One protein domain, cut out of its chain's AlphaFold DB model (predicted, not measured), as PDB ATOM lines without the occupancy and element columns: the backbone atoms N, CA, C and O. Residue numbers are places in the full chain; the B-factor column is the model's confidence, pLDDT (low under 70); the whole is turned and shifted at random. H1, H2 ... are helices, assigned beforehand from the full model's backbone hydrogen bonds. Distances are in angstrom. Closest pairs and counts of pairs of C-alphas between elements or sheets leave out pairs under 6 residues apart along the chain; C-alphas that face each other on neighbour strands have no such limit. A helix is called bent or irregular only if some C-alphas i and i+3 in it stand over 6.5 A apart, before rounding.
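AT A GLANCE: This is residues 34 to 101 of the 104 residues of an uncharacterized protein of Alkalibacter saccharofermentans DSM 14828 (UniProt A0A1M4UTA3). Three helices make a small cluster with their centres in a triangle: H1 crosses H3, the longest helix, nearly at a right angle, and H2 packs on H1. A long loop, residues 59 to 75, lies at one end, and the short helix H4 lies at the opposite end, near H3. The printed part has 68 residues with four named helices, in the order H1, H2, H3, H4, and no named strand; its class is all helix. It is compact, with a radius of gyration of the C-alphas of 11.3 A and spans of 29 by 29 by 17 A.

IN THESE COORDINATES: H3, residues 76 to 88, is 16.8 A from first to last C-alpha and begins at C-alpha 76 (153.557, 133.035, 168.317). It is neither bent nor irregular, but only just: C-alphas 85 and 88 are 6.1 A apart. H1, residues 34 to 43, is 14.2 A long and begins at C-alpha 34 (162.570, 140.564, 168.945). H2, residues 50 to 58, measures 12.3 A. H4, residues 95 to 99, measures 6.1 A and ends at C-alpha 99 (144.048, 132.639, 180.540).

HOW THE PARTS SIT: H3 and H1 touch, about perpendicular at 76 degrees; their closest C-alphas, of Val 80 and Ala 37, are 6.4 A apart. H1 and H2 touch at a steep tilt of 45 degrees, opposite ways, closest at the C-alphas of Pro 34 and Ile 53, 5.4 A apart. H2 and H3 are close but not clearly touching, with the closest C-alphas, of Ile 52 and Ile 88, 7.4 A apart. H3 and H4 are also close but not clearly touching: the closest C-alphas, of His 82 and Cys 98, are 7.1 A apart. H4 is apart from H1 and H2. In H1, H2 and H4 every O i to N i+4 pair is within hydrogen-bond range; in H3, 8 of 9 are.

THE WHOLE: The C-alphas of Arg 63 and Gln 95 are the two farthest apart, at 31.0 A. The printed part has no cut. The link from H2 to H3, 17 residues, is long; the other two links are short. The mean pLDDT of the printed part is 86.2, and residues 95 to 101 are under 70.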
ATOM      1  N   PRO A  34     162.036 139.289 168.464       92.12
ATOM      2  CA  PRO A  34     162.570 140.564 168.945       92.12
ATOM      3  C   PRO A  34     161.866 141.780 168.339       92.12
ATOM      4  O   PRO A  34     161.563 142.732 169.045       92.12
ATOM      5  N   ALA A  35     161.566 141.741 167.037       91.69
ATOM      6  CA  ALA A  35     160.828 142.815 166.375       91.69
ATOM      7  C   ALA A  35     159.380 142.886 166.882       91.69
ATOM      8  O   ALA A  35     158.842 143.970 167.076       91.69
ATOM      9  N   LEU A  36     158.777 141.727 167.150       91.50
ATOM     10  CA  LEU A  36     157.439 141.645 167.717       91.50
ATOM     11  C   LEU A  36     157.392 142.152 169.165       91.50
ATOM     12  O   LEU A  36     156.439 142.822 169.539       91.50
ATOM     13  N   ALA A  37     158.436 141.899 169.957       91.94
ATOM     14  CA  ALA A  37     158.559 142.422 171.311       91.94
ATOM     15  C   ALA A  37     158.649 143.952 171.335       91.94
ATOM     16  O   ALA A  37     157.995 144.573 172.162       91.94
ATOM     17  N   VAL A  38     159.392 144.566 170.403       93.94
ATOM     18  CA  VAL A  38     159.413 146.035 170.253       93.94
ATOM     19  C   VAL A  38     158.003 146.575 170.021       93.94
ATOM     20  O   VAL A  38     157.604 147.539 170.666       93.94
ATOM     21  N   GLU A  39     157.243 145.948 169.122       92.25
ATOM     22  CA  GLU A  39     155.866 146.359 168.834       92.25
ATOM     23  C   GLU A  39     154.953 146.212 170.042       92.25
ATOM     24  O   GLU A  39     154.239 147.154 170.362       92.25
ATOM     25  N   ILE A  40     155.022 145.081 170.744       91.38
ATOM     26  CA  ILE A  40     154.210 144.835 171.940       91.38
ATOM     27  C   ILE A  40     154.530 145.860 173.035       91.38
ATOM     28  O   ILE A  40     153.603 146.397 173.633       91.38
ATOM     29  N   LEU A  41     155.807 146.167 173.276       91.19
ATOM     30  CA  LEU A  41     156.211 147.163 174.277       91.19
ATOM     31  C   LEU A  41     155.632 148.540 173.938       91.19
ATOM     32  O   LEU A  41     154.981 149.155 174.776       91.19
ATOM     33  N   ILE A  42     155.762 148.973 172.681       92.25
ATOM     34  CA  ILE A  42     155.189 150.245 172.219       92.25
ATOM     35  C   ILE A  42     153.654 150.235 172.329       92.25
ATOM     36  O   ILE A  42     153.073 151.232 172.757       92.25
ATOM     37  N   GLU A  43     152.995 149.125 171.973       91.94
ATOM     38  CA  GLU A  43     151.539 148.944 172.106       91.94
ATOM     39  C   GLU A  43     151.073 149.079 173.570       91.94
ATOM     40  O   GLU A  43     149.977 149.586 173.804       91.94
ATOM     41  N   HIS A  44     151.910 148.695 174.541       88.69
ATOM     42  CA  HIS A  44     151.623 148.785 175.980       88.69
ATOM     43  C   HIS A  44     152.117 150.091 176.630       88.69
ATOM     44  O   HIS A  44     151.976 150.266 177.835       88.69
ATOM     45  N   GLY A  45     152.658 151.035 175.852       89.56
ATOM     46  CA  GLY A  45     153.173 152.306 176.373       89.56
ATOM     47  C   GLY A  45     154.555 152.210 177.028       89.56
ATOM     48  O   GLY A  45     155.002 153.172 177.652       89.56
ATOM     49  N   GLU A  46     155.241 151.085 176.847       90.19
ATOM     50  CA  GLU A  46     156.554 150.797 177.412       90.19
ATOM     51  C   GLU A  46     157.676 151.151 176.430       90.19
ATOM     52  O   GLU A  46     157.528 151.089 175.204       90.19
ATOM     53  N   ASN A  47     158.840 151.525 176.963       90.62
ATOM     54  CA  ASN A  47     159.998 151.856 176.136       90.62
ATOM     55  C   ASN A  47     160.750 150.568 175.741       90.62
ATOM     56  O   ASN A  47     161.168 149.822 176.627       90.62
ATOM     57  N   PRO A  48     160.973 150.281 174.444       88.69
ATOM     58  CA  PRO A  48     161.671 149.073 174.014       88.69
ATOM     59  C   PRO A  48     163.172 149.138 174.324       88.69
ATOM     60  O   PRO A  48     164.000 149.495 173.481       88.69
ATOM     61  N   GLU A  49     163.540 148.770 175.547       91.56
ATOM     62  CA  GLU A  49     164.932 148.767 175.978       91.56
ATOM     63  C   GLU A  49     165.746 147.679 175.270       91.56
ATOM     64  O   GLU A  49     165.347 146.515 175.175       91.56
ATOM     65  N   GLY A  50     166.961 148.028 174.837       88.62
ATOM     66  CA  GLY A  50     167.838 147.094 174.125       88.62
ATOM     67  C   GLY A  50     168.161 145.819 174.914       88.62
ATOM     68  O   GLY A  50     168.368 144.768 174.307       88.62
ATOM     69  N   GLN A  51     168.167 145.881 176.251       91.88
ATOM     70  CA  GLN A  51     168.375 144.706 177.105       91.88
ATOM     71  C   GLN A  51     167.218 143.701 177.015       91.88
ATOM     72  O   GLN A  51     167.474 142.511 176.832       91.88
ATOM     73  N   ILE A  52     165.971 144.182 177.010       89.75
ATOM     74  CA  ILE A  52     164.757 143.367 176.865       89.75
ATOM     75  C   ILE A  52     164.762 142.684 175.496       89.75
ATOM     76  O   ILE A  52     164.587 141.471 175.383       89.75
ATOM     77  N   ILE A  53     165.060 143.439 174.435       93.00
ATOM     78  CA  ILE A  53     165.103 142.900 173.068       93.00
ATOM     79  C   ILE A  53     166.217 141.859 172.907       93.00
ATOM     80  O   ILE A  53     166.029 140.838 172.235       93.00
ATOM     81  N   LYS A  54     167.373 142.077 173.542       92.50
ATOM     82  CA  LYS A  54     168.472 141.104 173.565       92.50
ATOM     83  C   LYS A  54     168.069 139.827 174.300       92.50
ATOM     84  O   LYS A  54     168.403 138.735 173.839       92.50
ATOM     85  N   GLU A  55     167.335 139.950 175.398       92.69
ATOM     86  CA  GLU A  55     166.841 138.803 176.147       92.69
ATOM     87  C   GLU A  55     165.831 137.985 175.331       92.69
ATOM     88  O   GLU A  55     166.015 136.776 175.183       92.69
ATOM     89  N   VAL A  56     164.854 138.631 174.691       91.31
ATOM     90  CA  VAL A  56     163.920 137.970 173.760       91.31
ATOM     91  C   VAL A  56     164.680 137.286 172.616       91.31
ATOM     92  O   VAL A  56     164.399 136.138 172.269       91.31
ATOM     93  N   SER A  57     165.701 137.946 172.064       90.81
ATOM     94  CA  SER A  57     166.547 137.372 171.007       90.81
ATOM     95  C   SER A  57     167.287 136.113 171.462       90.81
ATOM     96  O   SER A  57     167.474 135.197 170.666       90.81
ATOM     97  N   SER A  58     167.678 136.037 172.737       91.75
ATOM     98  CA  SER A  58     168.379 134.874 173.300       91.75
ATOM     99  C   SER A  58     167.510 133.614 173.387       91.75
ATOM    100  O   SER A  58     168.040 132.512 173.515       91.75
ATOM    101  N   LYS A  59     166.182 133.767 173.302       90.62
ATOM    102  CA  LYS A  59     165.212 132.663 173.319       90.62
ATOM    103  C   LYS A  59     164.823 132.174 171.926       90.62
ATOM    104  O   LYS A  59     163.986 131.278 171.813       90.62
ATOM    105  N   LEU A  60     165.415 132.739 170.873       90.75
ATOM    106  CA  LEU A  60     165.196 132.256 169.517       90.75
ATOM    107  C   LEU A  60     165.824 130.873 169.333       90.75
ATOM    108  O   LEU A  60     167.026 130.682 169.515       90.75
ATOM    109  N   GLY A  61     164.995 129.913 168.941       86.12
ATOM    110  CA  GLY A  61     165.417 128.581 168.549       86.12
ATOM    111  C   GLY A  61     165.772 128.490 167.060       86.12
ATOM    112  O   GLY A  61     165.763 129.487 166.320       86.12
ATOM    113  N   PRO A  62     166.073 127.271 166.578       82.62
ATOM    114  CA  PRO A  62     166.326 127.013 165.166       82.62
ATOM    115  C   PRO A  62     165.208 127.570 164.282       82.62
ATOM    116  O   PRO A  62     164.040 127.578 164.671       82.62
ATOM    117  N   ARG A  63     165.572 128.045 163.084       80.69
ATOM    118  CA  ARG A  63     164.641 128.623 162.093       80.69
ATOM    119  C   ARG A  63     163.876 129.867 162.581       80.69
ATOM    120  O   ARG A  63     162.947 130.315 161.916       80.69
ATOM    121  N   GLY A  64     164.311 130.480 163.685       79.19
ATOM    122  CA  GLY A  64     163.657 131.655 164.259       79.19
ATOM    123  C   GLY A  64     162.369 131.318 165.002       79.19
ATOM    124  O   GLY A  64     161.482 132.167 165.050       79.19
ATOM    125  N   THR A  65     162.279 130.096 165.535       87.62
ATOM    126  CA  THR A  65     161.245 129.704 166.496       87.62
ATOM    127  C   THR A  65     161.397 130.487 167.794       87.62
ATOM    128  O   THR A  65     162.496 130.922 168.141       87.62
ATOM    129  N   PHE A  66     160.311 130.655 168.533       90.19
ATOM    130  CA  PHE A  66     160.326 131.292 169.844       90.19
ATOM    131  C   PHE A  66     159.547 130.417 170.817       90.19
ATOM    132  O   PHE A  66     158.384 130.111 170.574       90.19
ATOM    133  N   MET A  67     160.214 129.945 171.874       85.75
ATOM    134  CA  MET A  67     159.634 128.995 172.838       85.75
ATOM    135  C   MET A  67     159.019 127.738 172.186       85.75
ATOM    136  O   MET A  67     158.050 127.179 172.682       85.75
ATOM    137  N   GLY A  68     159.598 127.283 171.071       85.94
ATOM    138  CA  GLY A  68     159.134 126.104 170.331       85.94
ATOM    139  C   GLY A  68     158.074 126.379 169.261       85.94
ATOM    140  O   GLY A  68     157.758 125.464 168.510       85.94
ATOM    141  N   LEU A  69     157.581 127.616 169.138       87.06
ATOM    142  CA  LEU A  69     156.601 128.000 168.119       87.06
ATOM    143  C   LEU A  69     157.281 128.587 166.879       87.06
ATOM    144  O   LEU A  69     158.217 129.384 167.001       87.06
ATOM    145  N   GLU A  70     156.812 128.211 165.690       89.38
ATOM    146  CA  GLU A  70     157.208 128.842 164.426       89.38
ATOM    147  C   GLU A  70     156.499 130.193 164.252       89.38
ATOM    148  O   GLU A  70     155.494 130.477 164.899       89.38
ATOM    149  N   LYS A  71     157.047 131.070 163.405       84.88
ATOM    150  CA  LYS A  71     156.567 132.459 163.288       84.88
ATOM    151  C   LYS A  71     155.125 132.565 162.782       84.88
ATOM    152  O   LYS A  71     154.478 133.574 163.031       84.88
ATOM    153  N   ASP A  72     154.677 131.567 162.037       84.00
ATOM    154  CA  ASP A  72     153.339 131.416 161.475       84.00
ATOM    155  C   ASP A  72     152.345 130.740 162.429       84.00
ATOM    156  O   ASP A  72     151.154 130.697 162.121       84.00
ATOM    157  N   ASP A  73     152.794 130.268 163.599       85.75
ATOM    158  CA  ASP A  73     151.893 129.756 164.626       85.75
ATOM    159  C   ASP A  73     150.994 130.896 165.148       85.75
ATOM    160  O   ASP A  73     151.498 131.970 165.507       85.75
ATOM    161  N   PRO A  74     149.664 130.705 165.231       84.69
ATOM    162  CA  PRO A  74     148.752 131.732 165.736       84.69
ATOM    163  C   PRO A  74     149.073 132.169 167.175       84.69
ATOM    164  O   PRO A  74     148.800 133.314 167.547       84.69
ATOM    165  N   HIS A  75     149.716 131.310 167.967       87.50
ATOM    166  CA  HIS A  75     150.131 131.599 169.338       87.50
ATOM    167  C   HIS A  75     151.506 132.262 169.420       87.50
ATOM    168  O   HIS A  75     151.934 132.632 170.511       87.50
ATOM    169  N   TYR A  76     152.208 132.469 168.303       88.31
ATOM    170  CA  TYR A  76     153.557 133.035 168.317       88.31
ATOM    171  C   TYR A  76     153.591 134.441 168.934       88.31
ATOM    172  O   TYR A  76     154.422 134.718 169.801       88.31
ATOM    173  N   LYS A  77     152.652 135.329 168.556       89.50
ATOM    174  CA  LYS A  77     152.542 136.668 169.177       89.50
ATOM    175  C   LYS A  77     152.207 136.562 170.660       89.50
ATOM    176  O   LYS A  77     152.812 137.265 171.467       89.50
ATOM    177  N   HIS A  78     151.284 135.668 171.007       89.62
ATOM    178  CA  HIS A  78     150.887 135.455 172.390       89.62
ATOM    179  C   HIS A  78     152.066 134.952 173.241       89.62
ATOM    180  O   HIS A  78     152.302 135.488 174.314       89.62
ATOM    181  N   ALA A  79     152.878 134.015 172.745       89.81
ATOM    182  CA  ALA A  79     154.051 133.518 173.463       89.81
ATOM    183  C   ALA A  79     155.090 134.616 173.731       89.81
ATOM    184  O   ALA A  79     155.653 134.677 174.824       89.81
ATOM    185  N   VAL A  80     155.324 135.519 172.770       91.25
ATOM    186  CA  VAL A  80     156.201 136.686 172.983       91.25
ATOM    187  C   VAL A  80     155.630 137.606 174.062       91.25
ATOM    188  O   VAL A  80     156.367 138.039 174.946       91.25
ATOM    189  N   MET A  81     154.323 137.860 174.027       90.94
ATOM    190  CA  MET A  81     153.627 138.682 175.018       90.94
ATOM    191  C   MET A  81     153.697 138.053 176.423       90.94
ATOM    192  O   MET A  81     154.124 138.703 177.371       90.94
ATOM    193  N   HIS A  82     153.413 136.754 176.536       91.19
ATOM    194  CA  HIS A  82     153.483 135.989 177.780       91.19
ATOM    195  C   HIS A  82     154.910 135.933 178.347       91.19
ATOM    196  O   HIS A  82     155.105 136.000 179.560       91.19
ATOM    197  N   TYR A  83     155.935 135.850 177.492       91.19
ATOM    198  CA  TYR A  83     157.332 135.928 177.927       91.19
ATOM    199  C   TYR A  83     157.683 137.315 178.486       91.19
ATOM    200  O   TYR A  83     158.291 137.412 179.557       91.19
ATOM    201  N   LEU A  84     157.266 138.387 177.801       91.25
ATOM    202  CA  LEU A  84     157.449 139.761 178.279       91.25
ATOM    203  C   LEU A  84     156.733 140.000 179.613       91.25
ATOM    204  O   LEU A  84     157.297 140.659 180.478       91.25
ATOM    205  N   HIS A  85     155.542 139.427 179.794       91.38
ATOM    206  CA  HIS A  85     154.749 139.571 181.009       91.38
ATOM    207  C   HIS A  85     155.277 138.726 182.180       91.38
ATOM    208  O   HIS A  85     155.657 139.270 183.213       91.38
ATOM    209  N   HIS A  86     155.353 137.399 182.034       88.88
ATOM    210  CA  HIS A  86     155.665 136.499 183.151       88.88
ATOM    211  C   HIS A  86     157.157 136.311 183.424       88.88
ATOM    212  O   HIS A  86     157.521 135.968 184.548       88.88
ATOM    213  N   THR A  87     158.020 136.456 182.412       87.56
ATOM    214  CA  THR A  87     159.464 136.215 182.587       87.56
ATOM    215  C   THR A  87     160.232 137.511 182.777       87.56
ATOM    216  O   THR A  87     160.994 137.622 183.733       87.56
ATOM    217  N   ILE A  88     160.035 138.482 181.883       88.88
ATOM    218  CA  ILE A  88     160.754 139.761 181.962       88.88
ATOM    219  C   ILE A  88     160.040 140.737 182.911       88.88
ATOM    220  O   ILE A  88     160.703 141.521 183.584       88.88
ATOM    221  N   GLY A  89     158.706 140.689 182.993       86.06
ATOM    222  CA  GLY A  89     157.921 141.679 183.739       86.06
ATOM    223  C   GLY A  89     157.928 143.060 183.078       86.06
ATOM    224  O   GLY A  89     157.832 144.066 183.770       86.06
ATOM    225  N   ALA A  90     158.097 143.111 181.752       85.19
ATOM    226  CA  ALA A  90     158.194 144.355 180.988       85.19
ATOM    227  C   ALA A  90     156.840 144.923 180.552       85.19
ATOM    228  O   ALA A  90     156.797 146.058 180.104       85.19
ATOM    229  N   ILE A  91     155.767 144.135 180.622       86.25
ATOM    230  CA  ILE A  91     154.395 144.570 180.331       86.25
ATOM    231  C   ILE A  91     153.443 143.945 181.349       86.25
ATOM    232  O   ILE A  91     153.700 142.850 181.860       86.25
ATOM    233  N   GLU A  92     152.308 144.591 181.583       84.19
ATOM    234  CA  GLU A  92     151.158 143.976 182.243       84.19
ATOM    235  C   GLU A  92     150.202 143.406 181.192       84.19
ATOM    236  O   GLU A  92     149.982 144.010 180.145       84.19
ATOM    237  N   MET A  93     149.630 142.237 181.468       80.56
ATOM    238  CA  MET A  93     148.565 141.646 180.665       80.56
ATOM    239  C   MET A  93     147.313 141.505 181.521       80.56
ATOM    240  O   MET A  93     147.397 141.155 182.700       80.56
ATOM    241  N   GLU A  94     146.138 141.731 180.932       76.06
ATOM    242  CA  GLU A  94     144.894 141.415 181.622       76.06
ATOM    243  C   GLU A  94     144.794 139.900 181.849       76.06
ATOM    244  O   GLU A  94     145.151 139.096 180.985       76.06
ATOM    245  N   GLN A  95     144.256 139.496 183.002       67.62
ATOM    246  CA  GLN A  95     144.142 138.084 183.380       67.62
ATOM    247  C   GLN A  95     143.388 137.255 182.324       67.62
ATOM    248  O   GLN A  95     143.788 136.138 182.008       67.62
ATOM    249  N   LYS A  96     142.368 137.848 181.685       69.56
ATOM    250  CA  LYS A  96     141.615 137.232 180.580       69.56
ATOM    251  C   LYS A  96     142.488 136.905 179.364       69.56
ATOM    252  O   LYS A  96     142.215 135.931 178.677       69.56
ATOM    253  N   ASP A  97     143.511 137.713 179.087       65.94
ATOM    254  CA  ASP A  97     144.386 137.550 177.927       65.94
ATOM    255  C   ASP A  97     145.523 136.570 178.231       65.94
ATOM    256  O   ASP A  97     146.017 135.939 177.305       65.94
ATOM    257  N   CYS A  98     145.895 136.395 179.509       65.81
ATOM    258  CA  CYS A  98     146.767 135.305 179.969       65.81
ATOM    259  C   CYS A  98     146.063 133.941 179.960       65.81
ATOM    260  O   CYS A  98     146.677 132.938 179.610       65.81
ATOM    261  N   GLU A  99     144.788 133.894 180.355       66.19
ATOM    262  CA  GLU A  99     144.048 132.639 180.540       66.19
ATOM    263  C   GLU A  99     143.341 132.152 179.259       66.19
ATOM    264  O   GLU A  99     143.153 130.951 179.101       66.19
ATOM    265  N   ASN A 100     143.031 133.030 178.291       56.91
ATOM    266  CA  ASN A 100     142.374 132.660 177.020       56.91
ATOM    267  C   ASN A 100     143.272 131.931 175.997       56.91
ATOM    268  O   ASN A 100     142.934 131.866 174.814       56.91
ATOM    269  N   VAL A 101     144.370 131.308 176.427       53.62
ATOM    270  CA  VAL A 101     145.034 130.248 175.643       53.62
ATOM    271  C   VAL A 101     144.355 128.900 175.918       53.62
ATOM    272  O   VAL A 101     145.000 127.857 176.013       53.62
TER     273      VAL A 101